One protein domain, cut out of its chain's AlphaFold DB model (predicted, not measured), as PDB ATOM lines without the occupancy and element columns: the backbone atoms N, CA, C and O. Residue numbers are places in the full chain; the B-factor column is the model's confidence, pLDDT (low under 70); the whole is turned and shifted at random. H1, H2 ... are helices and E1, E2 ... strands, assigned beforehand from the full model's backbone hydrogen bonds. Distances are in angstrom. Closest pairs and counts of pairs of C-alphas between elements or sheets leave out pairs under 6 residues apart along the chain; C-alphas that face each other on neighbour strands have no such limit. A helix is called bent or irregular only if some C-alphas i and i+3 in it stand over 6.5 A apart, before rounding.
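Overview. This is residues 160 to 368 of the 372 residues of an uncharacterized protein of Candidatus Bathyarchaeota archaeon (UniProt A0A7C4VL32). A twisted sheet of seven strands forms a wall, and H2, H6 and H5 run along its strands as a second layer over one face. H3 and H4 cluster with H5 and the later part of H6 at one end, while H1 sits at the opposite end, by the start of H2. The 209 printed residues hold six named helices and seven named strands, in the order H1 H2 E1 E2 E3 E4 H3 H4 E5 E6 H5 E7 H6; the class is mixed, and the sheet, E1 E2 E3 E4 E7 E5 E6, is antiparallel throughout. The whole is compact, with a radius of gyration of the C-alphas of 17.1 A and spans of 51 by 37 by 32 A.

Arrangement. E1, residues 201 to 206, E2, 211 to 216, E3, 230 to 236, and E4, 239 to 247, form a meander, each strand the antiparallel neighbour of the one before. Within hydrogen-bond range are N 203 and O 214 at 2.8 A, N 215 and O 231 at 2.8 A, and N 232 and O 243 at 2.8 A. E7, residues 327 to 337, is the next neighbour of E4, with N 244 and O 332 at 2.7 A. E5, residues 280 to 290, follows beside E7, with N 282 and O 331 at 2.8 A, and the edge strand E6, residues 293 to 303, makes a hairpin with E5, with N 281 and O 302 at 2.8 A. E5 bends by 71 degrees at residue 283 and E6 by 83 degrees at residue 297. H6, residues 348 to 367, is over E4 at a height of 8.8 A over the sheet; it is irregular, with C-alphas 358 and 361 7.0 A apart. H2, residues 177 to 196, touches H6 at a steep tilt of 53 degrees, closest at the C-alphas of Leu 191 and Val 349, 5.9 A. H4, residues 263 to 273, touches H6 at a shallow tilt of 3 degrees, opposite ways, closest at the C-alphas of Ile 269 and Ile 362, 6.4 A. H3, residues 250 to 261, touches H6, closest at the C-alphas of Leu 255 and Ile 366, 5.4 A. H5, residues 309 to 320, is over E5 and E6 on the same face as H6, and touches H4, closest at the C-alphas of Glu 267 and Ile 312, 6.3 A. E4, H3 H4, E5, with E7 between the two strands in the sheet, and E6, H5, E7, with E5 between the two strands, are split strand-helix-strand units, two strands of one sheet that are not neighbours, joined through helices, each with a right-handed crossover. H1, residues 165 to 170, only grazes the sheet and touches H2. Every O i to N i+4 pair is within hydrogen-bond range in H3, H4 and H5; the counts are 1 of 2 in H1, 15 of 16 in H2 and 14 of 16 in H6.

Along the chain. H1 begins at C-alpha 165 (27.280, -21.091, -7.531). H2 measures 27.9 A, H6 26.9 A, E7 28.4 A, E5 25.6 A, E6 24.6 A and E4 23.6 A from first to last C-alpha. H6 ends at C-alpha 367 (10.695, -46.010, -29.945).

Size, cuts and confidence. The C-alphas of Asp 175 and Lys 261, the two farthest apart, are 53.9 A apart. The printed part has no cut, and the long link is E2 to E3, residues 217 to 229. The mean pLDDT of the printed part is 94.6, with residue 292 under 70.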
ATOM      1  N   PHE A 160      25.660 -37.054  -3.712       94.44
ATOM      2  CA  PHE A 160      25.340 -35.746  -4.268       94.44
ATOM      3  C   PHE A 160      24.550 -34.900  -3.260       94.44
ATOM      4  O   PHE A 160      23.617 -35.381  -2.619       94.44
ATOM      5  N   THR A 161      24.923 -33.627  -3.114       92.88
ATOM      6  CA  THR A 161      24.270 -32.700  -2.169       92.88
ATOM      7  C   THR A 161      23.763 -31.411  -2.815       92.88
ATOM      8  O   THR A 161      23.098 -30.637  -2.134       92.88
ATOM      9  N   GLY A 162      23.994 -31.218  -4.115       95.25
ATOM     10  CA  GLY A 162      23.777 -29.951  -4.814       95.25
ATOM     11  C   GLY A 162      25.069 -29.430  -5.443       95.25
ATOM     12  O   GLY A 162      26.159 -29.946  -5.169       95.25
ATOM     13  N   PHE A 163      24.934 -28.413  -6.287       96.50
ATOM     14  CA  PHE A 163      26.045 -27.577  -6.737       96.50
ATOM     15  C   PHE A 163      26.035 -26.250  -5.985       96.50
ATOM     16  O   PHE A 163      24.979 -25.759  -5.618       96.50
ATOM     17  N   GLU A 164      27.190 -25.648  -5.766       93.81
ATOM     18  CA  GLU A 164      27.307 -24.261  -5.307       93.81
ATOM     19  C   GLU A 164      27.395 -23.335  -6.537       93.81
ATOM     20  O   GLU A 164      27.765 -23.794  -7.622       93.81
ATOM     21  N   GLU A 165      27.104 -22.036  -6.407       93.31
ATOM     22  CA  GLU A 165      27.280 -21.091  -7.531       93.31
ATOM     23  C   GLU A 165      28.729 -21.107  -8.056       93.31
ATOM     24  O   GLU A 165      28.972 -21.075  -9.265       93.31
ATOM     25  N   GLU A 166      29.710 -21.253  -7.161       92.75
ATOM     26  CA  GLU A 166      31.127 -21.326  -7.516       92.75
ATOM     27  C   GLU A 166      31.479 -22.577  -8.326       92.75
ATOM     28  O   GLU A 166      32.458 -22.554  -9.073       92.75
ATOM     29  N   ASP A 167      30.700 -23.661  -8.231       94.44
ATOM     30  CA  ASP A 167      30.950 -24.871  -9.019       94.44
ATOM     31  C   ASP A 167      30.792 -24.592 -10.527       94.44
ATOM     32  O   ASP A 167      31.529 -25.146 -11.345       94.44
ATOM     33  N   PHE A 168      29.904 -23.670 -10.909       94.44
ATOM     34  CA  PHE A 168      29.708 -23.263 -12.303       94.44
ATOM     35  C   PHE A 168      30.850 -22.392 -12.837       94.44
ATOM     36  O   PHE A 168      31.192 -22.474 -14.017       94.44
ATOM     37  N   ALA A 169      31.497 -21.609 -11.971       92.31
ATOM     38  CA  ALA A 169      32.728 -20.903 -12.320       92.31
ATOM     39  C   ALA A 169      33.922 -21.872 -12.417       92.31
ATOM     40  O   ALA A 169      34.705 -21.811 -13.366       92.31
ATOM     41  N   ARG A 170      34.027 -22.813 -11.467       91.00
ATOM     42  CA  ARG A 170      35.069 -23.855 -11.412       91.00
ATOM     43  C   ARG A 170      35.031 -24.818 -12.592       91.00
ATOM     44  O   ARG A 170      36.066 -25.373 -12.937       91.00
ATOM     45  N   PHE A 171      33.879 -24.996 -13.234       89.44
ATOM     46  CA  PHE A 171      33.759 -25.759 -14.480       89.44
ATOM     47  C   PHE A 171      34.716 -25.270 -15.585       89.44
ATOM     48  O   PHE A 171      35.135 -26.063 -16.420       89.44
ATOM     49  N   TYR A 172      35.109 -23.991 -15.569       87.88
ATOM     50  CA  TYR A 172      36.084 -23.421 -16.506       87.88
ATOM     51  C   TYR A 172      37.523 -23.368 -15.953       87.88
ATOM     52  O   TYR A 172      38.404 -22.809 -16.604       87.88
ATOM     53  N   SER A 173      37.767 -23.912 -14.757       89.12
ATOM     54  CA  SER A 173      39.068 -23.915 -14.079       89.12
ATOM     55  C   SER A 173      39.760 -25.267 -14.240       89.12
ATOM     56  O   SER A 173      39.276 -26.272 -13.723       89.12
ATOM     57  N   GLU A 174      40.926 -25.292 -14.892       86.12
ATOM     58  CA  GLU A 174      41.710 -26.525 -15.094       86.12
ATOM     59  C   GLU A 174      42.117 -27.199 -13.767       86.12
ATOM     60  O   GLU A 174      42.211 -28.423 -13.697       86.12
ATOM     61  N   ASP A 175      42.308 -26.420 -12.696       84.06
ATOM     62  CA  ASP A 175      42.766 -26.925 -11.393       84.06
ATOM     63  C   ASP A 175      41.625 -27.446 -10.496       84.06
ATOM     64  O   ASP A 175      41.853 -28.242  -9.575       84.06
ATOM     65  N   GLU A 176      40.394 -26.983 -10.729       85.94
ATOM     66  CA  GLU A 176      39.237 -27.247  -9.860       85.94
ATOM     67  C   GLU A 176      38.120 -28.044 -10.546       85.94
ATOM     68  O   GLU A 176      37.211 -28.527  -9.862       85.94
ATOM     69  N   GLU A 177      38.205 -28.266 -11.862       90.62
ATOM     70  CA  GLU A 177      37.182 -28.995 -12.612       90.62
ATOM     71  C   GLU A 177      36.940 -30.420 -12.091       90.62
ATOM     72  O   GLU A 177      35.813 -30.914 -12.133       90.62
ATOM     73  N   ASP A 178      37.958 -31.075 -11.524       91.25
ATOM     74  CA  ASP A 178      37.834 -32.421 -10.957       91.25
ATOM     75  C   ASP A 178      36.836 -32.499  -9.793       91.25
ATOM     76  O   ASP A 178      36.170 -33.527  -9.628       91.25
ATOM     77  N   ILE A 179      36.701 -31.433  -8.992       90.88
ATOM     78  CA  ILE A 179      35.713 -31.396  -7.904       90.88
ATOM     79  C   ILE A 179      34.305 -31.409  -8.492       90.88
ATOM     80  O   ILE A 179      33.450 -32.203  -8.095       90.88
ATOM     81  N   VAL A 180      34.068 -30.502  -9.441       94.75
ATOM     82  CA  VAL A 180      32.755 -30.285 -10.045       94.75
ATOM     83  C   VAL A 180      32.364 -31.524 -10.834       94.75
ATOM     84  O   VAL A 180      31.236 -32.003 -10.728       94.75
ATOM     85  N   TRP A 181      33.326 -32.117 -11.543       95.25
ATOM     86  CA  TRP A 181      33.147 -33.386 -12.226       95.25
ATOM     87  C   TRP A 181      32.755 -34.500 -11.255       95.25
ATOM     88  O   TRP A 181      31.820 -35.246 -11.538       95.25
ATOM     89  N   GLN A 182      33.402 -34.606 -10.092       94.56
ATOM     90  CA  GLN A 182      33.025 -35.598  -9.087       94.56
ATOM     91  C   GLN A 182      31.596 -35.375  -8.567       94.56
ATOM     92  O   GLN A 182      30.826 -36.336  -8.503       94.56
ATOM     93  N   LYS A 183      31.193 -34.132  -8.270       96.06
ATOM     94  CA  LYS A 183      29.801 -33.806  -7.902       96.06
ATOM     95  C   LYS A 183      28.822 -34.203  -9.015       96.06
ATOM     96  O   LYS A 183      27.807 -34.845  -8.746       96.06
ATOM     97  N   PHE A 184      29.156 -33.900 -10.268       97.56
ATOM     98  CA  PHE A 184      28.335 -34.247 -11.426       97.56
ATOM     99  C   PHE A 184      28.217 -35.763 -11.636       97.56
ATOM    100  O   PHE A 184      27.127 -36.267 -11.908       97.56
ATOM    101  N   LYS A 185      29.295 -36.524 -11.410       97.19
ATOM    102  CA  LYS A 185      29.252 -37.994 -11.406       97.19
ATOM    103  C   LYS A 185      28.299 -38.534 -10.351       97.19
ATOM    104  O   LYS A 185      27.551 -39.458 -10.658       97.19
ATOM    105  N   LEU A 186      28.323 -37.985  -9.138       96.94
ATOM    106  CA  LEU A 186      27.436 -38.417  -8.054       96.94
ATOM    107  C   LEU A 186      25.964 -38.141  -8.400       96.94
ATOM    108  O   LEU A 186      25.142 -39.045  -8.276       96.94
ATOM    109  N   LEU A 187      25.646 -36.954  -8.940       98.12
ATOM    110  CA  LEU A 187      24.302 -36.631  -9.449       98.12
ATOM    111  C   LEU A 187      23.817 -37.686 -10.456       98.12
ATOM    112  O   LEU A 187      22.701 -38.199 -10.377       98.12
ATOM    113  N   VAL A 188      24.674 -38.002 -11.426       98.31
ATOM    114  CA  VAL A 188      24.375 -38.926 -12.526       98.31
ATOM    115  C   VAL A 188      24.252 -40.363 -12.032       98.31
ATOM    116  O   VAL A 188      23.419 -41.102 -12.550       98.31
ATOM    117  N   GLN A 189      25.046 -40.772 -11.040       97.88
ATOM    118  CA  GLN A 189      24.947 -42.092 -10.416       97.88
ATOM    119  C   GLN A 189      23.603 -42.279  -9.712       97.88
ATOM    120  O   GLN A 189      22.954 -43.306  -9.926       97.88
ATOM    121  N   ASP A 190      23.165 -41.286  -8.936       97.50
ATOM    122  CA  ASP A 190      21.862 -41.310  -8.269       97.50
ATOM    123  C   ASP A 190      20.728 -41.367  -9.297       97.50
ATOM    124  O   ASP A 190      19.824 -42.200  -9.193       97.50
ATOM    125  N   LEU A 191      20.810 -40.552 -10.352       97.94
ATOM    126  CA  LEU A 191      19.838 -40.565 -11.442       97.94
ATOM    127  C   LEU A 191      19.826 -41.910 -12.194       97.94
ATOM    128  O   LEU A 191      18.757 -42.459 -12.459       97.94
ATOM    129  N   GLU A 192      20.990 -42.486 -12.509       97.75
ATOM    130  CA  GLU A 192      21.109 -43.763 -13.228       97.75
ATOM    131  C   GLU A 192      20.374 -44.893 -12.494       97.75
ATOM    132  O   GLU A 192      19.692 -45.703 -13.130       97.75
ATOM    133  N   GLN A 193      20.480 -44.951 -11.163       97.19
ATOM    134  CA  GLN A 193      19.783 -45.959 -10.358       97.19
ATOM    135  C   GLN A 193      18.263 -45.884 -10.537       97.19
ATOM    136  O   GLN A 193      17.608 -46.918 -10.678       97.19
ATOM    137  N   ARG A 194      17.705 -44.672 -10.605       97.44
ATOM    138  CA  ARG A 194      16.262 -44.449 -10.771       97.44
ATOM    139  C   ARG A 194      15.790 -44.716 -12.196       97.44
ATOM    140  O   ARG A 194      14.754 -45.342 -12.414       97.44
ATOM    141  N   LEU A 195      16.583 -44.312 -13.187       97.50
ATOM    142  CA  LEU A 195      16.256 -44.504 -14.601       97.50
ATOM    143  C   LEU A 195      16.320 -45.975 -15.042       97.50
ATOM    144  O   LEU A 195      15.561 -46.374 -15.930       97.50
ATOM    145  N   LYS A 196      17.129 -46.812 -14.375       97.06
ATOM    146  CA  LYS A 196      17.147 -48.269 -14.599       97.06
ATOM    147  C   LYS A 196      15.777 -48.915 -14.408       97.06
ATOM    148  O   LYS A 196      15.393 -49.754 -15.222       97.06
ATOM    149  N   ALA A 197      15.010 -48.490 -13.403       95.56
ATOM    150  CA  ALA A 197      13.653 -48.993 -13.167       95.56
ATOM    151  C   ALA A 197      12.682 -48.657 -14.318       95.56
ATOM    152  O   ALA A 197      11.680 -49.342 -14.507       95.56
ATOM    153  N   LYS A 198      13.008 -47.637 -15.123       96.06
ATOM    154  CA  LYS A 198      12.237 -47.185 -16.291       96.06
ATOM    155  C   LYS A 198      12.747 -47.790 -17.609       96.06
ATOM    156  O   LYS A 198      12.312 -47.388 -18.685       96.06
ATOM    157  N   GLY A 199      13.681 -48.747 -17.543       97.00
ATOM    158  CA  GLY A 199      14.265 -49.411 -18.714       97.00
ATOM    159  C   GLY A 199      15.324 -48.585 -19.453       97.00
ATOM    160  O   GLY A 199      15.706 -48.943 -20.571       97.00
ATOM    161  N   LEU A 200      15.806 -47.498 -18.847       98.19
ATOM    162  CA  LEU A 200      16.864 -46.658 -19.396       98.19
ATOM    163  C   LEU A 200      18.208 -47.025 -18.761       98.19
ATOM    164  O   LEU A 200      18.309 -47.272 -17.562       98.19
ATOM    165  N   VAL A 201      19.262 -47.048 -19.568       97.75
ATOM    166  CA  VAL A 201      20.637 -47.303 -19.130       97.75
ATOM    167  C   VAL A 201      21.549 -46.192 -19.621       97.75
ATOM    168  O   VAL A 201      21.291 -45.578 -20.659       97.75
ATOM    169  N   ARG A 202      22.637 -45.946 -18.891       97.88
ATOM    170  CA  ARG A 202      23.694 -45.034 -19.324       97.88
ATOM    171  C   ARG A 202      24.372 -45.597 -20.574       97.88
ATOM    172  O   ARG A 202      24.902 -46.706 -20.555       97.88
ATOM    173  N   THR A 203      24.339 -44.837 -21.661       96.38
ATOM    174  CA  THR A 203      24.880 -45.238 -22.971       96.38
ATOM    175  C   THR A 203      26.082 -44.416 -23.412       96.38
ATOM    176  O   THR A 203      26.786 -44.828 -24.332       96.38
ATOM    177  N   HIS A 204      26.315 -43.260 -22.792       96.50
ATOM    178  CA  HIS A 204      27.469 -42.422 -23.089       96.50
ATOM    179  C   HIS A 204      27.847 -41.547 -21.892       96.50
ATOM    180  O   HIS A 204      26.991 -41.195 -21.078       96.50
ATOM    181  N   GLU A 205      29.127 -41.209 -21.828       96.44
ATOM    182  CA  GLU A 205      29.760 -40.303 -20.874       96.44
ATOM    183  C   GLU A 205      30.790 -39.497 -21.664       96.44
ATOM    184  O   GLU A 205      31.591 -40.077 -22.402       96.44
ATOM    185  N   ALA A 206      30.745 -38.179 -21.527       94.06
ATOM    186  CA  ALA A 206      31.693 -37.273 -22.149       94.06
ATOM    187  C   ALA A 206      32.215 -36.271 -21.116       94.06
ATOM    188  O   ALA A 206      31.438 -35.690 -20.356       94.06
ATOM    189  N   ARG A 207      33.537 -36.080 -21.127       92.81
ATOM    190  CA  ARG A 207      34.282 -35.076 -20.363       92.81
ATOM    191  C   ARG A 207      35.283 -34.410 -21.307       92.81
ATOM    192  O   ARG A 207      35.873 -35.087 -22.148       92.81
ATOM    193  N   GLY A 208      35.452 -33.100 -21.183       86.38
ATOM    194  CA  GLY A 208      36.278 -32.278 -22.065       86.38
ATOM    195  C   GLY A 208      35.688 -30.877 -22.153       86.38
ATOM    196  O   GLY A 208      35.236 -30.346 -21.146       86.38
ATOM    197  N   THR A 209      35.594 -30.320 -23.362       80.06
ATOM    198  CA  THR A 209      34.996 -28.992 -23.604       80.06
ATOM    199  C   THR A 209      33.504 -28.902 -23.273       80.06
ATOM    200  O   THR A 209      32.940 -27.811 -23.222       80.06
ATOM    201  N   SER A 210      32.829 -30.037 -23.094       84.00
ATOM    202  CA  SER A 210      31.478 -30.099 -22.541       84.00
ATOM    203  C   SER A 210      31.309 -31.409 -21.781       84.00
ATOM    204  O   SER A 210      31.953 -32.412 -22.109       84.00
ATOM    205  N   TRP A 211      30.473 -31.395 -20.748       95.50
ATOM    206  CA  TRP A 211      30.278 -32.527 -19.845       95.50
ATOM    207  C   TRP A 211      28.848 -33.007 -19.940       95.50
ATOM    208  O   TRP A 211      27.923 -32.239 -19.680       95.50
ATOM    209  N   TRP A 212      28.650 -34.268 -20.304       97.25
ATOM    210  CA  TRP A 212      27.305 -34.819 -20.352       97.25
ATOM    211  C   TRP A 212      27.276 -36.335 -20.239       97.25
ATOM    212  O   TRP A 212      28.229 -37.053 -20.552       97.25
ATOM    213  N   TYR A 213      26.109 -36.812 -19.835       98.31
ATOM    214  CA  TYR A 213      25.743 -38.213 -19.803       98.31
ATOM    215  C   TYR A 213      24.515 -38.434 -20.664       98.31
ATOM    216  O   TYR A 213      23.624 -37.588 -20.711       98.31
ATOM    217  N   SER A 214      24.459 -39.576 -21.346       98.31
ATOM    218  CA  SER A 214      23.298 -39.953 -22.153       98.31
ATOM    219  C   SER A 214      22.668 -41.242 -21.650       98.31
ATOM    220  O   SER A 214      23.377 -42.205 -21.345       98.31
ATOM    221  N   PHE A 215      21.338 -41.278 -21.643       98.56
ATOM    222  CA  PHE A 215      20.527 -42.405 -21.202       98.56
ATOM    223  C   PHE A 215      19.530 -42.799 -22.286       98.56
ATOM    224  O   PHE A 215      18.830 -41.960 -22.845       98.56
ATOM    225  N   SER A 216      19.431 -44.083 -22.594       98.06
ATOM    226  CA  SER A 216      18.438 -44.592 -23.545       98.06
ATOM    227  C   SER A 216      18.116 -46.049 -23.238       98.06
ATOM    228  O   SER A 216      18.668 -46.629 -22.301       98.06
ATOM    229  N   LYS A 217      17.226 -46.669 -24.020       96.94
ATOM    230  CA  LYS A 217      17.130 -48.131 -24.051       96.94
ATOM    231  C   LYS A 217      18.516 -48.743 -24.278       96.94
ATOM    232  O   LYS A 217      19.387 -48.140 -24.906       96.94
ATOM    233  N   LYS A 218      18.694 -49.995 -23.860       95.25
ATOM    234  CA  LYS A 218      19.905 -50.746 -24.201       95.25
ATOM    235  C   LYS A 218      20.117 -50.739 -25.723       95.25
ATOM    236  O   LYS A 218      19.213 -51.087 -26.489       95.25
ATOM    237  N   LEU A 219      21.309 -50.322 -26.143       94.94
ATOM    238  CA  LEU A 219      21.688 -50.280 -27.552       94.94
ATOM    239  C   LEU A 219      21.800 -51.703 -28.103       94.94
ATOM    240  O   LEU A 219      22.328 -52.601 -27.444       94.94
ATOM    241  N   SER A 220      21.289 -51.901 -29.314       93.94
ATOM    242  CA  SER A 220      21.520 -53.125 -30.082       93.94
ATOM    243  C   SER A 220      22.926 -53.117 -30.688       93.94
ATOM    244  O   SER A 220      23.573 -52.073 -30.769       93.94
ATOM    245  N   LEU A 221      23.416 -54.284 -31.116       93.44
ATOM    246  CA  LEU A 221      24.749 -54.402 -31.712       93.44
ATOM    247  C   LEU A 221      24.890 -53.448 -32.912       93.44
ATOM    248  O   LEU A 221      24.109 -53.519 -33.858       93.44
ATOM    249  N   GLY A 222      25.879 -52.555 -32.852       92.69
ATOM    250  CA  GLY A 222      26.146 -51.558 -33.893       92.69
ATOM    251  C   GLY A 222      25.327 -50.262 -33.805       92.69
ATOM    252  O   GLY A 222      25.648 -49.319 -34.526       92.69
ATOM    253  N   GLU A 223      24.320 -50.157 -32.925       92.88
ATOM    254  CA  GLU A 223      23.672 -48.867 -32.644       92.88
ATOM    255  C   GLU A 223      24.643 -47.958 -31.870       92.88
ATOM    256  O   GLU A 223      25.264 -48.372 -30.890       92.88
ATOM    257  N   ARG A 224      24.751 -46.691 -32.283       93.88
ATOM    258  CA  ARG A 224      25.447 -45.646 -31.516       93.88
ATOM    259  C   ARG A 224      24.430 -44.858 -30.699       93.88
ATOM    260  O   ARG A 224      23.293 -44.690 -31.136       93.88
ATOM    261  N   TYR A 225      24.842 -44.318 -29.550       93.62
ATOM    262  CA  TYR A 225      23.925 -43.606 -28.643       93.62
ATOM    263  C   TYR A 225      23.176 -42.452 -29.333       93.62
ATOM    264  O   TYR A 225      22.003 -42.219 -29.064       93.62
ATOM    265  N   PHE A 226      23.830 -41.751 -30.261       91.88
ATOM    266  CA  PHE A 226      23.240 -40.609 -30.952       91.88
ATOM    267  C   PHE A 226      22.338 -40.983 -32.136       91.88
ATOM    268  O   PHE A 226      21.674 -40.103 -32.686       91.88
ATOM    269  N   ASP A 227      22.315 -42.256 -32.539       93.69
ATOM    270  CA  ASP A 227      21.421 -42.765 -33.585       93.69
ATOM    271  C   ASP A 227      20.068 -43.234 -33.002       93.69
ATOM    272  O   ASP A 227      19.133 -43.511 -33.757       93.69
ATOM    273  N   VAL A 228      19.937 -43.287 -31.669       96.69
ATOM    274  CA  VAL A 228      18.700 -43.620 -30.946       96.69
ATOM    275  C   VAL A 228      18.147 -42.395 -30.204       96.69
ATOM    276  O   VAL A 228      18.912 -41.499 -29.848       96.69
ATOM    277  N   PRO A 229      16.831 -42.327 -29.927       98.00
ATOM    278  CA  PRO A 229      16.279 -41.389 -28.962       98.00
ATOM    279  C   PRO A 229      16.954 -41.594 -27.611       98.00
ATOM    280  O   PRO A 229      16.999 -42.720 -27.103       98.00
ATOM    281  N   HIS A 230      17.466 -40.516 -27.036       98.31
ATOM    282  CA  HIS A 230      18.168 -40.557 -25.763       98.31
ATOM    283  C   HIS A 230      17.869 -39.308 -24.953       98.31
ATOM    284  O   HIS A 230      17.649 -38.226 -25.499       98.31
ATOM    285  N   PHE A 231      17.873 -39.490 -23.645       98.62
ATOM    286  CA  PHE A 231      17.934 -38.409 -22.693       98.62
ATOM    287  C   PHE A 231      19.382 -37.997 -22.467       98.62
ATOM    288  O   PHE A 231      20.283 -38.837 -22.538       98.62
ATOM    289  N   THR A 232      19.609 -36.729 -22.167       98.44
ATOM    290  CA  THR A 232      20.907 -36.205 -21.748       98.44
ATOM    291  C   THR A 232      20.768 -35.422 -20.457       98.44
ATOM    292  O   THR A 232      19.735 -34.807 -20.199       98.44
ATOM    293  N   VAL A 233      21.815 -35.470 -19.640       98.50
ATOM    294  CA  VAL A 233      22.056 -34.498 -18.574       98.50
ATOM    295  C   VAL A 233      23.435 -33.927 -18.825       98.50
ATOM    296  O   VAL A 233      24.396 -34.689 -18.952       98.50
ATOM    297  N   SER A 234      23.518 -32.610 -18.918       97.75
ATOM    298  CA  SER A 234      24.709 -31.885 -19.333       97.75
ATOM    299  C   SER A 234      25.021 -30.788 -18.319       97.75
ATOM    300  O   SER A 234      24.109 -30.102 -17.860       97.75
ATOM    301  N   PHE A 235      26.297 -30.599 -17.993       97.19
ATOM    302  CA  PHE A 235      26.764 -29.500 -17.148       97.19
ATOM    303  C   PHE A 235      27.128 -28.298 -18.027       97.19
ATOM    304  O   PHE A 235      27.894 -28.440 -18.983       97.19
ATOM    305  N   TRP A 236      26.541 -27.139 -17.736       93.31
ATOM    306  CA  TRP A 236      26.728 -25.884 -18.463       93.31
ATOM    307  C   TRP A 236      27.138 -24.802 -17.464       93.31
ATOM    308  O   TRP A 236      26.758 -24.872 -16.303       93.31
ATOM    309  N   GLY A 237      27.850 -23.760 -17.906       91.62
ATOM    310  CA  GLY A 237      28.187 -22.628 -17.031       91.62
ATOM    311  C   GLY A 237      26.965 -21.892 -16.463       91.62
ATOM    312  O   GLY A 237      27.079 -21.216 -15.451       91.62
ATOM    313  N   GLU A 238      25.796 -22.043 -17.093       94.62
ATOM    314  CA  GLU A 238      24.532 -21.423 -16.671       94.62
ATOM    315  C   GLU A 238      23.658 -22.339 -15.792       94.62
ATOM    316  O   GLU A 238      22.635 -21.896 -15.272       94.62
ATOM    317  N   GLY A 239      24.013 -23.621 -15.633       96.94
ATOM    318  CA  GLY A 239      23.178 -24.584 -14.916       96.94
ATOM    319  C   GLY A 239      23.317 -26.029 -15.399       96.94
ATOM    320  O   GLY A 239      24.282 -26.418 -16.056       96.94
ATOM    321  N   ILE A 240      22.313 -26.845 -15.083       98.06
ATOM    322  CA  ILE A 240      22.226 -28.239 -15.526       98.06
ATOM    323  C   ILE A 240      21.144 -28.361 -16.591       98.06
ATOM    324  O   ILE A 240      19.973 -28.088 -16.350       98.06
ATOM    325  N   MET A 241      21.527 -28.802 -17.784       97.88
ATOM    326  CA  MET A 241      20.606 -28.991 -18.897       97.88
ATOM    327  C   MET A 241      20.173 -30.455 -18.962       97.88
ATOM    328  O   MET A 241      21.010 -31.348 -19.103       97.88
ATOM    329  N   ALA A 242      18.868 -30.706 -18.891       98.50
ATOM    330  CA  ALA A 242      18.279 -32.021 -19.101       98.50
ATOM    331  C   ALA A 242      17.487 -32.030 -20.411       98.50
ATOM    332  O   ALA A 242      16.685 -31.131 -20.658       98.50
ATOM    333  N   GLU A 243      17.694 -33.032 -21.266       98.38
ATOM    334  CA  GLU A 243      17.153 -33.010 -22.632       98.38
ATOM    335  C   GLU A 243      16.655 -34.390 -23.067       98.38
ATOM    336  O   GLU A 243      17.128 -35.417 -22.596       98.38
ATOM    337  N   LEU A 244      15.715 -34.411 -24.010       98.56
ATOM    338  CA  LEU A 244      15.376 -35.538 -24.869       98.56
ATOM    339  C   LEU A 244      15.752 -35.162 -26.300       98.56
ATOM    340  O   LEU A 244      15.225 -34.193 -26.851       98.56
ATOM    341  N   ILE A 245      16.612 -35.962 -26.927       98.06
ATOM    342  CA  ILE A 245      17.155 -35.689 -28.258       98.06
ATOM    343  C   ILE A 245      16.794 -36.821 -29.219       98.06
ATOM    344  O   ILE A 245      17.069 -37.996 -28.966       98.06
ATOM    345  N   VAL A 246      16.229 -36.461 -30.374       97.69
ATOM    346  CA  VAL A 246      15.990 -37.369 -31.502       97.69
ATOM    347  C   VAL A 246      16.551 -36.758 -32.776       97.69
ATOM    348  O   VAL A 246      16.006 -35.804 -33.333       97.69
ATOM    349  N   ARG A 247      17.658 -37.326 -33.247       95.44
ATOM    350  CA  ARG A 247      18.367 -36.862 -34.442       95.44
ATOM    351  C   ARG A 247      17.785 -37.490 -35.711       95.44
ATOM    352  O   ARG A 247      17.150 -38.545 -35.668       95.44
ATOM    353  N   GLU A 248      18.027 -36.845 -36.849       94.62
ATOM    354  CA  GLU A 248      17.693 -37.364 -38.178       94.62
ATOM    355  C   GLU A 248      18.228 -38.791 -38.350       94.62
ATOM    356  O   GLU A 248      19.427 -39.039 -38.212       94.62
ATOM    357  N   GLY A 249      17.331 -39.725 -38.667       94.00
ATOM    358  CA  GLY A 249      17.649 -41.146 -38.726       94.00
ATOM    359  C   GLY A 249      16.404 -42.037 -38.663       94.00
ATOM    360  O   GLY A 249      15.276 -41.556 -38.831       94.00
ATOM    361  N   PRO A 250      16.576 -43.349 -38.416       94.50
ATOM    362  CA  PRO A 250      15.478 -44.317 -38.409       94.50
ATOM    363  C   PRO A 250      14.344 -43.977 -37.429       94.50
ATOM    364  O   PRO A 250      13.165 -44.118 -37.770       94.50
ATOM    365  N   TYR A 251      14.673 -43.482 -36.233       95.88
ATOM    366  CA  TYR A 251      13.676 -43.155 -35.210       95.88
ATOM    367  C   TYR A 251      12.913 -41.867 -35.518       95.88
ATOM    368  O   TYR A 251      11.689 -41.855 -35.391       95.88
ATOM    369  N   LEU A 252      13.576 -40.821 -36.028       96.06
ATOM    370  CA  LEU A 252      12.872 -39.619 -36.487       96.06
ATOM    371  C   LEU A 252      11.954 -39.935 -37.679       96.06
ATOM    372  O   LEU A 252      10.816 -39.478 -37.731       96.06
ATOM    373  N   ASN A 253      12.392 -40.798 -38.601       95.31
ATOM    374  CA  ASN A 253      11.551 -41.277 -39.703       95.31
ATOM    375  C   ASN A 253      10.348 -42.091 -39.212       95.31
ATOM    376  O   ASN A 253       9.252 -42.009 -39.773       95.31
ATOM    377  N   THR A 254      10.517 -42.856 -38.139       95.75
ATOM    378  CA  THR A 254       9.415 -43.560 -37.481       95.75
ATOM    379  C   THR A 254       8.444 -42.586 -36.821       95.75
ATOM    380  O   THR A 254       7.239 -42.706 -37.049       95.75
ATOM    381  N   LEU A 255       8.940 -41.562 -36.121       97.06
ATOM    382  CA  LEU A 255       8.115 -40.477 -35.591       97.06
ATOM    383  C   LEU A 255       7.323 -39.780 -36.709       97.06
ATOM    384  O   LEU A 255       6.104 -39.658 -36.609       97.06
ATOM    385  N   ARG A 256       7.968 -39.419 -37.828       97.25
ATOM    386  CA  ARG A 256       7.308 -38.819 -39.001       97.25
ATOM    387  C   ARG A 256       6.161 -39.683 -39.526       97.25
ATOM    388  O   ARG A 256       5.078 -39.160 -39.794       97.25
ATOM    389  N   ARG A 257       6.378 -40.997 -39.667       96.94
ATOM    390  CA  ARG A 257       5.341 -41.948 -40.106       96.94
ATOM    391  C   ARG A 257       4.180 -42.014 -39.114       96.94
ATOM    392  O   ARG A 257       3.027 -41.999 -39.535       96.94
ATOM    393  N   LYS A 258       4.467 -42.039 -37.811       96.81
ATOM    394  CA  LYS A 258       3.440 -42.060 -36.760       96.81
ATOM    395  C   LYS A 258       2.630 -40.766 -36.711       96.81
ATOM    396  O   LYS A 258       1.412 -40.847 -36.616       96.81
ATOM    397  N   ILE A 259       3.272 -39.604 -36.856       97.44
ATOM    398  CA  ILE A 259       2.596 -38.302 -36.962       97.44
ATOM    399  C   ILE A 259       1.660 -38.284 -38.174       97.44
ATOM    400  O   ILE A 259       0.513 -37.877 -38.045       97.44
ATOM    401  N   LYS A 260       2.108 -38.774 -39.338       97.38
ATOM    402  CA  LYS A 260       1.262 -38.887 -40.541       97.38
ATOM    403  C   LYS A 260       0.062 -39.812 -40.327       97.38
ATOM    404  O   LYS A 260      -1.040 -39.480 -40.742       97.38
ATOM    405  N   LYS A 261       0.278 -40.966 -39.687       97.31
ATOM    406  CA  LYS A 261      -0.771 -41.968 -39.441       97.31
ATOM    407  C   LYS A 261      -1.783 -41.514 -38.384       97.31
ATOM    408  O   LYS A 261      -2.964 -41.810 -38.512       97.31
ATOM    409  N   ASN A 262      -1.326 -40.856 -37.321       97.00
ATOM    410  CA  ASN A 262      -2.169 -40.418 -36.212       97.00
ATOM    411  C   ASN A 262      -1.649 -39.092 -35.621       97.00
ATOM    412  O   ASN A 262      -1.003 -39.095 -34.565       97.00
ATOM    413  N   PRO A 263      -1.930 -37.951 -36.276       97.69
ATOM    414  CA  PRO A 263      -1.457 -36.649 -35.810       97.69
ATOM    415  C   PRO A 263      -2.061 -36.291 -34.448       97.69
ATOM    416  O   PRO A 263      -1.360 -35.772 -33.583       97.69
ATOM    417  N   LYS A 264      -3.325 -36.664 -34.205       98.19
ATOM    418  CA  LYS A 264      -4.030 -36.376 -32.948       98.19
ATOM    419  C   LYS A 264      -3.377 -37.025 -31.728       98.19
ATOM    420  O   LYS A 264      -3.383 -36.426 -30.658       98.19
ATOM    421  N   LYS A 265      -2.758 -38.204 -31.872       97.75
ATOM    422  CA  LYS A 265      -1.985 -38.817 -30.780       97.75
ATOM    423  C   LYS A 265      -0.745 -37.989 -30.429       97.75
ATOM    424  O   LYS A 265      -0.524 -37.735 -29.253       97.75
ATOM    425  N   PHE A 266       0.031 -37.541 -31.417       97.94
ATOM    426  CA  PHE A 266       1.205 -36.694 -31.165       97.94
ATOM    427  C   PHE A 266       0.809 -35.331 -30.577       97.94
ATOM    428  O   PHE A 266       1.442 -34.857 -29.641       97.94
ATOM    429  N   GLU A 267      -0.284 -34.745 -31.073       98.19
ATOM    430  CA  GLU A 267      -0.864 -33.511 -30.532       98.19
ATOM    431  C   GLU A 267      -1.260 -33.662 -29.063       98.19
ATOM    432  O   GLU A 267      -0.843 -32.856 -28.237       98.19
ATOM    433  N   LYS A 268      -1.980 -34.735 -28.716       98.00
ATOM    434  CA  LYS A 268      -2.350 -35.034 -27.329       98.00
ATOM    435  C   LYS A 268      -1.122 -35.163 -26.421       98.00
ATOM    436  O   LYS A 268      -1.137 -34.615 -25.323       98.00
ATOM    437  N   ILE A 269      -0.077 -35.857 -26.880       97.44
ATOM    438  CA  ILE A 269       1.167 -36.033 -26.116       97.44
ATOM    439  C   ILE A 269       1.821 -34.672 -25.839       97.44
ATOM    440  O   ILE A 269       2.126 -34.369 -24.688       97.44
ATOM    441  N   LEU A 270       1.991 -33.826 -26.865       97.38
ATOM    442  CA  LEU A 270       2.631 -32.515 -26.700       97.38
ATOM    443  C   LEU A 270       1.789 -31.530 -25.880       97.38
ATOM    444  O   LEU A 270       2.343 -30.830 -25.035       97.38
ATOM    445  N   LEU A 271       0.463 -31.497 -26.060       96.88
ATOM    446  CA  LEU A 271      -0.427 -30.705 -25.198       96.88
ATOM    447  C   LEU A 271      -0.353 -31.170 -23.740       96.88
ATOM    448  O   LEU A 271      -0.422 -30.348 -22.829       96.88
ATOM    449  N   GLY A 272      -0.163 -32.472 -23.515       96.38
ATOM    450  CA  GLY A 272       0.027 -33.046 -22.189       96.38
ATOM    451  C   GLY A 272       1.272 -32.533 -21.460       96.38
ATOM    452  O   GLY A 272       1.294 -32.580 -20.233       96.38
ATOM    453  N   LEU A 273       2.279 -32.011 -22.172       95.69
ATOM    454  CA  LEU A 273       3.481 -31.436 -21.556       95.69
ATOM    455  C   LEU A 273       3.224 -30.069 -20.917       95.69
ATOM    456  O   LEU A 273       3.866 -29.746 -19.922       95.69
ATOM    457  N   LYS A 274       2.251 -29.303 -21.435       95.12
ATOM    458  CA  LYS A 274       1.958 -27.914 -21.035       95.12
ATOM    459  C   LYS A 274       1.846 -27.708 -19.524       95.12
ATOM    460  O   LYS A 274       2.301 -26.694 -19.011       95.12
ATOM    461  N   ASN A 275       1.242 -28.675 -18.836       91.25
ATOM    462  CA  ASN A 275       0.959 -28.604 -17.403       91.25
ATOM    463  C   ASN A 275       1.848 -29.537 -16.565       91.25
ATOM    464  O   ASN A 275       1.652 -29.621 -15.358       91.25
ATOM    465  N   LYS A 276       2.770 -30.283 -17.190       93.62
ATOM    466  CA  LYS A 276       3.629 -31.249 -16.488       93.62
ATOM    467  C   LYS A 276       4.969 -30.638 -16.108       93.62
ATOM    468  O   LYS A 276       5.398 -30.795 -14.971       93.62
ATOM    469  N   ILE A 277       5.626 -29.968 -17.053       91.44
ATOM    470  CA  ILE A 277       6.932 -29.355 -16.827       91.44
ATOM    471  C   ILE A 277       7.178 -28.201 -17.793       91.44
ATOM    472  O   ILE A 277       6.800 -28.271 -18.962       91.44
ATOM    473  N   SER A 278       7.832 -27.146 -17.305       94.69
ATOM    474  CA  SER A 278       8.351 -26.087 -18.163       94.69
ATOM    475  C   SER A 278       9.513 -26.640 -18.977       94.69
ATOM    476  O   SER A 278      10.567 -26.924 -18.443       94.69
ATOM    477  N   SER A 279       9.335 -26.826 -20.269       96.94
ATOM    478  CA  SER A 279      10.392 -27.204 -21.202       96.94
ATOM    479  C   SER A 279      10.363 -26.351 -22.465       96.94
ATOM    480  O   SER A 279       9.311 -25.846 -22.878       96.94
ATOM    481  N   GLU A 280      11.511 -26.248 -23.111       98.00
ATOM    482  CA  GLU A 280      11.662 -25.785 -24.481       98.00
ATOM    483  C   GLU A 280      11.496 -26.966 -25.436       98.00
ATOM    484  O   GLU A 280      12.073 -28.029 -25.230       98.00
ATOM    485  N   ILE A 281      10.710 -26.793 -26.494       98.19
ATOM    486  CA  ILE A 281      10.505 -27.790 -27.544       98.19
ATOM    487  C   ILE A 281      11.030 -27.186 -28.842       98.19
ATOM    488  O   ILE A 281      10.526 -26.159 -29.305       98.19
ATOM    489  N   LYS A 282      12.044 -27.823 -29.429       97.81
ATOM    490  CA  LYS A 282      12.769 -27.320 -30.596       97.81
ATOM    491  C   LYS A 282      12.730 -28.290 -31.765       97.81
ATOM    492  O   LYS A 282      12.852 -29.508 -31.606       97.81
ATOM    493  N   ILE A 283      12.631 -27.716 -32.960       97.19
ATOM    494  CA  ILE A 283      13.039 -28.354 -34.212       97.19
ATOM    495  C   ILE A 283      14.209 -27.558 -34.758       97.19
ATOM    496  O   ILE A 283      14.060 -26.372 -35.039       97.19
ATOM    497  N   MET A 284      15.356 -28.212 -34.893       95.44
ATOM    498  CA  MET A 284      16.593 -27.579 -35.348       95.44
ATOM    499  C   MET A 284      17.100 -28.276 -36.602       95.44
ATOM    500  O   MET A 284      17.045 -29.503 -36.698       95.44
ATOM    501  N   GLU A 285      17.639 -27.512 -37.538       92.81
ATOM    502  CA  GLU A 285      18.473 -28.032 -38.614       92.81
ATOM    503  C   GLU A 285      19.937 -27.857 -38.207       92.81
ATOM    504  O   GLU A 285      20.437 -26.740 -38.100       92.81
ATOM    505  N   ARG A 286      20.621 -28.970 -37.923       88.50
ATOM    506  CA  ARG A 286      22.009 -28.958 -37.450       88.50
ATOM    507  C   ARG A 286      22.977 -29.316 -38.569       88.50
ATOM    508  O   ARG A 286      22.803 -30.341 -39.237       88.50
ATOM    509  N   VAL A 287      24.028 -28.517 -38.720       86.25
ATOM    510  CA  VAL A 287      25.164 -28.779 -39.611       86.25
ATOM    511  C   VAL A 287      26.355 -29.198 -38.760       86.25
ATOM    512  O   VAL A 287      26.607 -28.642 -37.693       86.25
ATOM    513  N   HIS A 288      27.069 -30.230 -39.198       80.25
ATOM    514  CA  HIS A 288      28.250 -30.694 -38.485       80.25
ATOM    515  C   HIS A 288      29.444 -29.796 -38.815       80.25
ATOM    516  O   HIS A 288      29.771 -29.648 -39.989       80.25
ATOM    517  N   VAL A 289      30.073 -29.212 -37.793       80.75
ATOM    518  CA  VAL A 289      31.212 -28.291 -37.969       80.75
ATOM    519  C   VAL A 289      32.539 -29.018 -37.733       80.75
ATOM    520  O   VAL A 289      33.508 -28.778 -38.446       80.75
ATOM    521  N   GLY A 290      32.567 -29.974 -36.799       71.56
ATOM    522  CA  GLY A 290      33.719 -30.842 -36.544       71.56
ATOM    523  C   GLY A 290      33.637 -31.544 -35.185       71.56
ATOM    524  O   GLY A 290      33.054 -31.021 -34.237       71.56
ATOM    525  N   GLY A 291      34.214 -32.742 -35.063       76.88
ATOM    526  CA  GLY A 291      34.230 -33.503 -33.805       76.88
ATOM    527  C   GLY A 291      32.825 -33.863 -33.302       76.88
ATOM    528  O   GLY A 291      32.139 -34.673 -33.915       76.88
ATOM    529  N   TYR A 292      32.398 -33.271 -32.180       69.56
ATOM    530  CA  TYR A 292      31.016 -33.339 -31.668       69.56
ATOM    531  C   TYR A 292      30.241 -32.025 -31.852       69.56
ATOM    532  O   TYR A 292      29.059 -31.956 -31.517       69.56
ATOM    533  N   GLN A 293      30.877 -30.990 -32.400       76.38
ATOM    534  CA  GLN A 293      30.285 -29.668 -32.544       76.38
ATOM    535  C   GLN A 293      29.320 -29.625 -33.729       76.38
ATOM    536  O   GLN A 293      29.601 -30.091 -34.842       76.38
ATOM    537  N   THR A 294      28.155 -29.040 -33.475       80.50
ATOM    538  CA  THR A 294      27.127 -28.802 -34.483       80.50
ATOM    539  C   THR A 294      26.626 -27.380 -34.371       80.50
ATOM    540  O   THR A 294      26.290 -26.946 -33.270       80.50
ATOM    541  N   ASP A 295      26.481 -26.708 -35.501       81.50
ATOM    542  CA  ASP A 295      25.858 -25.393 -35.580       81.50
ATOM    543  C   ASP A 295      24.403 -25.521 -36.049       81.50
ATOM    544  O   ASP A 295      24.034 -26.527 -36.665       81.50
ATOM    545  N   SER A 296      23.561 -24.550 -35.707       79.44
ATOM    546  CA  SER A 296      22.157 -24.502 -36.113       79.44
ATOM    547  C   SER A 296      22.005 -23.582 -37.321       79.44
ATOM    548  O   SER A 296      22.213 -22.378 -37.215       79.44
ATOM    549  N   SER A 297      21.618 -24.124 -38.479       81.38
ATOM    550  CA  SER A 297      21.304 -23.296 -39.655       81.38
ATOM    551  C   SER A 297      19.914 -22.674 -39.569       81.38
ATOM    552  O   SER A 297      19.651 -21.647 -40.194       81.38
ATOM    553  N   SER A 298      19.006 -23.308 -38.824       89.50
ATOM    554  CA  SER A 298      17.686 -22.778 -38.501       89.50
ATOM    555  C   SER A 298      17.102 -23.483 -37.279       89.50
ATOM    556  O   SER A 298      17.306 -24.684 -37.078       89.50
ATOM    557  N   GLU A 299      16.330 -22.752 -36.476       94.62
ATOM    558  CA  GLU A 299      15.590 -23.327 -35.357       94.62
ATOM    559  C   GLU A 299      14.181 -22.750 -35.229       94.62
ATOM    560  O   GLU A 299      13.907 -21.594 -35.553       94.62
ATOM    561  N   TYR A 300      13.267 -23.591 -34.756       96.94
ATOM    562  CA  TYR A 300      11.946 -23.192 -34.297       96.94
ATOM    563  C   TYR A 300      11.772 -23.662 -32.861       96.94
ATOM    564  O   TYR A 300      11.896 -24.859 -32.592       96.94
ATOM    565  N   VAL A 301      11.467 -22.723 -31.968       97.69
ATOM    566  CA  VAL A 301      11.365 -22.943 -30.523       97.69
ATOM    567  C   VAL A 301       9.954 -22.601 -30.059       97.69
ATOM    568  O   VAL A 301       9.404 -21.564 -30.427       97.69
ATOM    569  N   VAL A 302       9.373 -23.459 -29.226       97.81
ATOM    570  CA  VAL A 302       8.167 -23.153 -28.454       97.81
ATOM    571  C   VAL A 302       8.357 -23.607 -27.014       97.81
ATOM    572  O   VAL A 302       8.863 -24.697 -26.755       97.81
ATOM    573  N   TYR A 303       7.928 -22.787 -26.064       97.81
ATOM    574  CA  TYR A 303       7.912 -23.167 -24.657       97.81
ATOM    575  C   TYR A 303       6.622 -23.930 -24.358       97.81
ATOM    576  O   TYR A 303       5.529 -23.446 -24.648       97.81
ATOM    577  N   SER A 304       6.744 -25.107 -23.751       97.19
ATOM    578  CA  SER A 304       5.640 -25.978 -23.308       97.19
ATOM    579  C   SER A 304       4.474 -25.227 -22.651       97.19
ATOM    580  O   SER A 304       3.331 -25.451 -23.032       97.19
ATOM    581  N   ARG A 305       4.728 -24.276 -21.739       97.00
ATOM    582  CA  ARG A 305       3.680 -23.465 -21.081       97.00
ATOM    583  C   ARG A 305       2.799 -22.667 -22.054       97.00
ATOM    584  O   ARG A 305       1.646 -22.371 -21.747       97.00
ATOM    585  N   PHE A 306       3.323 -22.340 -23.232       97.50
ATOM    586  CA  PHE A 306       2.637 -21.582 -24.279       97.50
ATOM    587  C   PHE A 306       2.235 -22.449 -25.474       97.50
ATOM    588  O   PHE A 306       1.705 -21.925 -26.450       97.50
ATOM    589  N   ILE A 307       2.457 -23.765 -25.416       97.12
ATOM    590  CA  ILE A 307       2.104 -24.640 -26.528       97.12
ATOM    591  C   ILE A 307       0.579 -24.697 -26.710       97.12
ATOM    592  O   ILE A 307      -0.200 -24.761 -25.748       97.12
ATOM    593  N   ASP A 308       0.162 -24.670 -27.970       97.50
ATOM    594  CA  ASP A 308      -1.217 -24.831 -28.423       97.50
ATOM    595  C   ASP A 308      -1.257 -25.645 -29.731       97.50
ATOM    596  O   ASP A 308      -0.227 -26.102 -30.242       97.50
ATOM    597  N   GLU A 309      -2.454 -25.833 -30.293       97.88
ATOM    598  CA  GLU A 309      -2.629 -26.571 -31.547       97.88
ATOM    599  C   GLU A 309      -1.857 -25.970 -32.730       97.88
ATOM    600  O   GLU A 309      -1.376 -26.716 -33.585       97.88
ATOM    601  N   SER A 310      -1.733 -24.641 -32.808       98.25
ATOM    602  CA  SER A 310      -1.046 -23.959 -33.909       98.25
ATOM    603  C   SER A 310       0.453 -24.257 -33.875       98.25
ATOM    604  O   SER A 310       1.028 -24.701 -34.876       98.25
ATOM    605  N   HIS A 311       1.067 -24.125 -32.695       98.31
ATOM    606  CA  HIS A 311       2.468 -24.481 -32.477       98.31
ATOM    607  C   HIS A 311       2.724 -25.954 -32.799       98.31
ATOM    608  O   HIS A 311       3.687 -26.287 -33.490       98.31
ATOM    609  N   ILE A 312       1.835 -26.854 -32.370       98.06
ATOM    610  CA  ILE A 312       1.968 -28.289 -32.641       98.06
ATOM    611  C   ILE A 312       1.868 -28.590 -34.135       98.06
ATOM    612  O   ILE A 312       2.699 -29.332 -34.662       98.06
ATOM    613  N   ARG A 313       0.899 -28.003 -34.848       98.12
ATOM    614  CA  ARG A 313       0.790 -28.155 -36.308       98.12
ATOM    615  C   ARG A 313       2.054 -27.653 -37.001       98.12
ATOM    616  O   ARG A 313       2.528 -28.293 -37.940       98.12
ATOM    617  N   ARG A 314       2.641 -26.552 -36.517       98.12
ATOM    618  CA  ARG A 314       3.913 -26.036 -37.033       98.12
ATOM    619  C   ARG A 314       5.072 -26.999 -36.771       98.12
ATOM    620  O   ARG A 314       5.810 -27.285 -37.712       98.12
ATOM    621  N   LEU A 315       5.201 -27.541 -35.559       97.81
ATOM    622  CA  LEU A 315       6.203 -28.559 -35.216       97.81
ATOM    623  C   LEU A 315       6.065 -29.798 -36.108       97.81
ATOM    624  O   LEU A 315       7.050 -30.243 -36.692       97.81
ATOM    625  N   MET A 316       4.846 -30.324 -36.269       98.00
ATOM    626  CA  MET A 316       4.562 -31.450 -37.162       98.00
ATOM    627  C   MET A 316       4.984 -31.137 -38.600       98.00
ATOM    628  O   MET A 316       5.651 -31.955 -39.223       98.00
ATOM    629  N   HIS A 317       4.628 -29.961 -39.127       97.38
ATOM    630  CA  HIS A 317       5.016 -29.543 -40.476       97.38
ATOM    631  C   HIS A 317       6.535 -29.513 -40.650       97.38
ATOM    632  O   HIS A 317       7.053 -30.102 -41.597       97.38
ATOM    633  N   LEU A 318       7.257 -28.883 -39.719       96.44
ATOM    634  CA  LEU A 318       8.720 -28.807 -39.754       96.44
ATOM    635  C   LEU A 318       9.365 -30.192 -39.637       96.44
ATOM    636  O   LEU A 318      10.275 -30.502 -40.400       96.44
ATOM    637  N   LEU A 319       8.834 -31.061 -38.773       96.31
ATOM    638  CA  LEU A 319       9.260 -32.454 -38.678       96.31
ATOM    639  C   LEU A 319       9.070 -33.218 -39.985       96.31
ATOM    640  O   LEU A 319       9.847 -34.124 -40.245       96.31
ATOM    641  N   GLN A 320       8.061 -32.911 -40.806       96.06
ATOM    642  CA  GLN A 320       7.825 -33.608 -42.078       96.06
ATOM    643  C   GLN A 320       8.687 -33.098 -43.235       96.06
ATOM    644  O   GLN A 320       8.768 -33.781 -44.261       96.06
ATOM    645  N   LYS A 321       9.320 -31.928 -43.099       92.75
ATOM    646  CA  LYS A 321      10.230 -31.416 -44.121       92.75
ATOM    647  C   LYS A 321      11.480 -32.289 -44.208       92.75
ATOM    648  O   LYS A 321      11.928 -32.869 -43.221       92.75
ATOM    649  N   LYS A 322      12.049 -32.369 -45.411       85.06
ATOM    650  CA  LYS A 322      13.447 -32.768 -45.569       85.06
ATOM    651  C   LYS A 322      14.310 -31.541 -45.315       85.06
ATOM    652  O   LYS A 322      13.935 -30.440 -45.704       85.06
ATOM    653  N   SER A 323      15.426 -31.762 -44.644       82.44
ATOM    654  CA  SER A 323      16.457 -30.750 -44.464       82.44
ATOM    655  C   SER A 323      17.107 -30.399 -45.807       82.44
ATOM    656  O   SER A 323      17.260 -31.285 -46.651       82.44
ATOM    657  N   GLU A 324      17.474 -29.134 -46.003       81.50
ATOM    658  CA  GLU A 324      18.135 -28.657 -47.227       81.50
ATOM    659  C   GLU A 324      19.662 -28.650 -47.077       81.50
ATOM    660  O   GLU A 324      20.375 -28.914 -48.044       81.50
ATOM    661  N   LYS A 325      20.166 -28.370 -45.868       79.69
ATOM    662  CA  LYS A 325      21.592 -28.152 -45.580       79.69
ATOM    663  C   LYS A 325      22.133 -29.034 -44.455       79.69
ATOM    664  O   LYS A 325      23.332 -29.302 -44.427       79.69
ATOM    665  N   GLY A 326      21.285 -29.488 -43.528       85.69
ATOM    666  CA  GLY A 326      21.716 -30.209 -42.322       85.69
ATOM    667  C   GLY A 326      20.967 -31.509 -42.022       85.69
ATOM    668  O   GLY A 326      20.389 -32.156 -42.896       85.69
ATOM    669  N   LYS A 327      20.955 -31.901 -40.748       91.94
ATOM    670  CA  LYS A 327      20.108 -32.968 -40.197       91.94
ATOM    671  C   LYS A 327      19.035 -32.346 -39.306       91.94
ATOM    672  O   LYS A 327      19.371 -31.510 -38.472       91.94
ATOM    673  N   ILE A 328      17.776 -32.776 -39.426       95.62
ATOM    674  CA  ILE A 328      16.707 -32.307 -38.530       95.62
ATOM    675  C   ILE A 328      16.830 -32.991 -37.174       95.62
ATOM    676  O   ILE A 328      17.009 -34.205 -37.089       95.62
ATOM    677  N   TRP A 329      16.759 -32.214 -36.105       96.19
ATOM    678  CA  TRP A 329      16.743 -32.696 -34.733       96.19
ATOM    679  C   TRP A 329      15.423 -32.283 -34.091       96.19
ATOM    680  O   TRP A 329      15.008 -31.129 -34.195       96.19
ATOM    681  N   PHE A 330      14.778 -33.235 -33.426       97.81
ATOM    682  CA  PHE A 330      13.717 -32.967 -32.467       97.81
ATOM    683  C   PHE A 330      14.317 -32.985 -31.073       97.81
ATOM    684  O   PHE A 330      14.998 -33.942 -30.704       97.81
ATOM    685  N   TRP A 331      14.089 -31.917 -30.326       98.06
ATOM    686  CA  TRP A 331      14.739 -31.694 -29.049       98.06
ATOM    687  C   TRP A 331      13.729 -31.130 -28.061       98.06
ATOM    688  O   TRP A 331      12.962 -30.231 -28.407       98.06
ATOM    689  N   ILE A 332      13.704 -31.668 -26.850       98.38
ATOM    690  CA  ILE A 332      12.941 -31.105 -25.738       98.38
ATOM    691  C   ILE A 332      13.900 -30.968 -24.572       98.38
ATOM    692  O   ILE A 332      14.462 -31.977 -24.164       98.38
ATOM    693  N   GLY A 333      14.078 -29.770 -24.033       98.25
ATOM    694  CA  GLY A 333      15.025 -29.546 -22.948       98.25
ATOM    695  C   GLY A 333      14.500 -28.632 -21.861       98.25
ATOM    696  O   GLY A 333      13.531 -27.891 -22.049       98.25
ATOM    697  N   HIS A 334      15.145 -28.721 -20.711       98.06
ATOM    698  CA  HIS A 334      14.933 -27.857 -19.568       98.06
ATOM    699  C   HIS A 334      16.287 -27.532 -18.939       98.06
ATOM    700  O   HIS A 334      17.060 -28.438 -18.624       98.06
ATOM    701  N   LEU A 335      16.552 -26.237 -18.777       97.75
ATOM    702  CA  LEU A 335      17.693 -25.740 -18.026       97.75
ATOM    703  C   LEU A 335      17.258 -25.545 -16.574       97.75
ATOM    704  O   LEU A 335      16.424 -24.683 -16.309       97.75
ATOM    705  N   PHE A 336      17.839 -26.328 -15.671       97.75
ATOM    706  CA  PHE A 336      17.841 -26.040 -14.241       97.75
ATOM    707  C   PHE A 336      18.911 -24.975 -14.011       97.75
ATOM    708  O   PHE A 336      20.106 -25.276 -14.098       97.75
ATOM    709  N   HIS A 337      18.492 -23.722 -13.849       97.44
ATOM    710  CA  HIS A 337      19.398 -22.580 -13.824       97.44
ATOM    711  C   HIS A 337      20.274 -22.626 -12.573       97.44
ATOM    712  O   HIS A 337      19.852 -23.103 -11.517       97.44
ATOM    713  N   LEU A 338      21.481 -22.064 -12.650       96.50
ATOM    714  CA  LEU A 338      22.383 -21.960 -11.501       96.50
ATOM    715  C   LEU A 338      21.850 -21.093 -10.355       96.50
ATOM    716  O   LEU A 338      22.510 -21.036  -9.339       96.50
ATOM    717  N   HIS A 339      20.717 -20.399 -10.525       96.56
ATOM    718  CA  HIS A 339      20.083 -19.589  -9.474       96.56
ATOM    719  C   HIS A 339      18.809 -20.250  -8.929       96.56
ATOM    720  O   HIS A 339      18.123 -19.665  -8.091       96.56
ATOM    721  N   ASP A 340      18.456 -21.434  -9.437       96.50
ATOM    722  CA  ASP A 340      17.295 -22.177  -8.966       96.50
ATOM    723  C   ASP A 340      17.672 -22.944  -7.690       96.50
ATOM    724  O   ASP A 340      18.678 -23.660  -7.656       96.50
ATOM    725  N   ASP A 341      16.838 -22.848  -6.651       96.69
ATOM    726  CA  ASP A 341      17.062 -23.516  -5.359       96.69
ATOM    727  C   ASP A 341      17.289 -25.031  -5.516       96.69
ATOM    728  O   ASP A 341      18.077 -25.636  -4.781       96.69
ATOM    729  N   GLU A 342      16.610 -25.677  -6.472       96.06
ATOM    730  CA  GLU A 342      16.800 -27.103  -6.730       96.06
ATOM    731  C   GLU A 342      18.230 -27.453  -7.139       96.06
ATOM    732  O   GLU A 342      18.723 -28.485  -6.683       96.06
ATOM    733  N   THR A 343      18.904 -26.607  -7.927       97.38
ATOM    734  CA  THR A 343      20.267 -26.831  -8.431       97.38
ATOM    735  C   THR A 343      21.280 -26.922  -7.287       97.38
ATOM    736  O   THR A 343      22.241 -27.697  -7.355       97.38
ATOM    737  N   HIS A 344      21.000 -26.223  -6.186       96.19
ATOM    738  CA  HIS A 344      21.811 -26.188  -4.968       96.19
ATOM    739  C   HIS A 344      21.419 -27.230  -3.921       96.19
ATOM    740  O   HIS A 344      21.801 -27.136  -2.755       96.19
ATOM    741  N   SER A 345      20.642 -28.241  -4.307       95.62
ATOM    742  CA  SER A 345      20.183 -29.261  -3.375       95.62
ATOM    743  C   SER A 345      20.215 -30.660  -3.977       95.62
ATOM    744  O   SER A 345      20.188 -30.864  -5.191       95.62
ATOM    745  N   ASN A 346      20.168 -31.668  -3.108       94.94
ATOM    746  CA  ASN A 346      19.984 -33.057  -3.525       94.94
ATOM    747  C   ASN A 346      18.638 -33.314  -4.237       94.94
ATOM    748  O   ASN A 346      18.485 -34.348  -4.887       94.94
ATOM    749  N   LYS A 347      17.675 -32.381  -4.167       97.06
ATOM    750  CA  LYS A 347      16.387 -32.482  -4.871       97.06
ATOM    751  C   LYS A 347      16.522 -32.328  -6.382       97.06
ATOM    752  O   LYS A 347      15.601 -32.725  -7.093       97.06
ATOM    753  N   LEU A 348      17.651 -31.824  -6.893       98.19
ATOM    754  CA  LEU A 348      17.893 -31.741  -8.335       98.19
ATOM    755  C   LEU A 348      17.684 -33.097  -9.030       98.19
ATOM    756  O   LEU A 348      17.095 -33.150 -10.108       98.19
ATOM    757  N   VAL A 349      18.089 -34.204  -8.389       98.19
ATOM    758  CA  VAL A 349      17.867 -35.566  -8.911       98.19
ATOM    759  C   VAL A 349      16.372 -35.830  -9.129       98.19
ATOM    760  O   VAL A 349      15.984 -36.317 -10.190       98.19
ATOM    761  N   ASP A 350      15.524 -35.472  -8.157       98.00
ATOM    762  CA  ASP A 350      14.068 -35.646  -8.241       98.00
ATOM    763  C   ASP A 350      13.462 -34.782  -9.355       98.00
ATOM    764  O   ASP A 350      12.527 -35.200 -10.038       98.00
ATOM    765  N   HIS A 351      13.972 -33.561  -9.533       98.12
ATOM    766  CA  HIS A 351      13.490 -32.624 -10.546       98.12
ATOM    767  C   HIS A 351      13.853 -33.094 -11.965       98.12
ATOM    768  O   HIS A 351      12.984 -33.118 -12.841       98.12
ATOM    769  N   ILE A 352      15.088 -33.565 -12.177       98.50
ATOM    770  CA  ILE A 352      15.515 -34.169 -13.449       98.50
ATOM    771  C   ILE A 352      14.714 -35.447 -13.738       98.50
ATOM    772  O   ILE A 352      14.256 -35.650 -14.863       98.50
ATOM    773  N   GLU A 353      14.491 -36.302 -12.737       98.25
ATOM    774  CA  GLU A 353      13.685 -37.512 -12.914       98.25
ATOM    775  C   GLU A 353      12.244 -37.181 -13.328       98.25
ATOM    776  O   GLU A 353      11.741 -37.755 -14.296       98.25
ATOM    777  N   LYS A 354      11.596 -36.217 -12.658       98.12
ATOM    778  CA  LYS A 354      10.251 -35.742 -13.026       98.12
ATOM    779  C   LYS A 354      10.203 -35.215 -14.459       98.12
ATOM    780  O   LYS A 354       9.216 -35.446 -15.160       98.12
ATOM    781  N   PHE A 355      11.259 -34.534 -14.905       98.25
ATOM    782  CA  PHE A 355      11.390 -34.106 -16.294       98.25
ATOM    783  C   PHE A 355      11.433 -35.290 -17.256       98.25
ATOM    784  O   PHE A 355      10.652 -35.323 -18.209       98.25
ATOM    785  N   PHE A 356      12.254 -36.303 -16.985       98.31
ATOM    786  CA  PHE A 356      12.294 -37.499 -17.831       98.31
ATOM    787  C   PHE A 356      10.953 -38.237 -17.823       98.31
ATOM    788  O   PHE A 356      10.463 -38.596 -18.893       98.31
ATOM    789  N   ASP A 357      10.298 -38.366 -16.668       98.00
ATOM    790  CA  ASP A 357       8.971 -38.978 -16.535       98.00
ATOM    791  C   ASP A 357       7.901 -38.271 -17.367       98.00
ATOM    792  O   ASP A 357       7.112 -38.923 -18.057       98.00
ATOM    793  N   ALA A 358       7.898 -36.936 -17.365       97.88
ATOM    794  CA  ALA A 358       6.987 -36.155 -18.194       97.88
ATOM    795  C   ALA A 358       7.182 -36.441 -19.695       97.88
ATOM    796  O   ALA A 358       6.212 -36.410 -20.459       97.88
ATOM    797  N   LEU A 359       8.413 -36.762 -20.103       98.25
ATOM    798  CA  LEU A 359       8.796 -37.049 -21.482       98.25
ATOM    799  C   LEU A 359       8.755 -38.541 -21.853       98.25
ATOM    800  O   LEU A 359       8.874 -38.873 -23.036       98.25
ATOM    801  N   MET A 360       8.525 -39.454 -20.906       97.81
ATOM    802  CA  MET A 360       8.484 -40.891 -21.202       97.81
ATOM    803  C   MET A 360       7.381 -41.253 -22.203       97.81
ATOM    804  O   MET A 360       7.576 -42.127 -23.046       97.81
ATOM    805  N   GLU A 361       6.241 -40.558 -22.182       97.38
ATOM    806  CA  GLU A 361       5.154 -40.814 -23.135       97.38
ATOM    807  C   GLU A 361       5.581 -40.515 -24.582       97.38
ATOM    808  O   GLU A 361       5.321 -41.318 -25.485       97.38
ATOM    809  N   ILE A 362       6.285 -39.396 -24.812       97.81
ATOM    810  CA  ILE A 362       6.800 -39.066 -26.145       97.81
ATOM    811  C   ILE A 362       7.972 -39.974 -26.529       97.81
ATOM    812  O   ILE A 362       8.040 -40.419 -27.673       97.81
ATOM    813  N   TYR A 363       8.846 -40.314 -25.579       98.19
ATOM    814  CA  TYR A 363       9.946 -41.251 -25.784       98.19
ATOM    815  C   TYR A 363       9.435 -42.606 -26.293       98.19
ATOM    816  O   TYR A 363       9.795 -43.031 -27.393       98.19
ATOM    817  N   THR A 364       8.516 -43.227 -25.550       97.25
ATOM    818  CA  THR A 364       7.875 -44.503 -25.894       97.25
ATOM    819  C   THR A 364       7.121 -44.406 -27.219       97.25
ATOM    820  O   THR A 364       7.283 -45.252 -28.100       97.25
ATOM    821  N   PHE A 365       6.391 -43.306 -27.448       97.12
ATOM    822  CA  PHE A 365       5.747 -43.063 -28.739       97.12
ATOM    823  C   PHE A 365       6.734 -43.024 -29.905       97.12
ATOM    824  O   PHE A 365       6.337 -43.377 -31.012       97.12
ATOM    825  N   ILE A 366       7.994 -42.635 -29.710       97.00
ATOM    826  CA  ILE A 366       9.017 -42.634 -30.763       97.00
ATOM    827  C   ILE A 366       9.593 -44.038 -30.958       97.00
ATOM    828  O   ILE A 366       9.613 -44.512 -32.099       97.00
ATOM    829  N   ILE A 367       9.992 -44.718 -29.878       95.75
ATOM    830  CA  ILE A 367      10.695 -46.010 -29.945       95.75
ATOM    831  C   ILE A 367       9.797 -47.212 -30.272       95.75
ATOM    832  O   ILE A 367      10.272 -48.161 -30.891       95.75
ATOM    833  N   ASP A 368       8.505 -47.173 -29.936       92.38
ATOM    834  CA  ASP A 368       7.602 -48.312 -30.137       92.38
ATOM    835  C   ASP A 368       7.333 -48.551 -31.619       92.38
ATOM    836  O   ASP A 368       6.527 -47.852 -32.227       92.38
TER     837      ASP A 368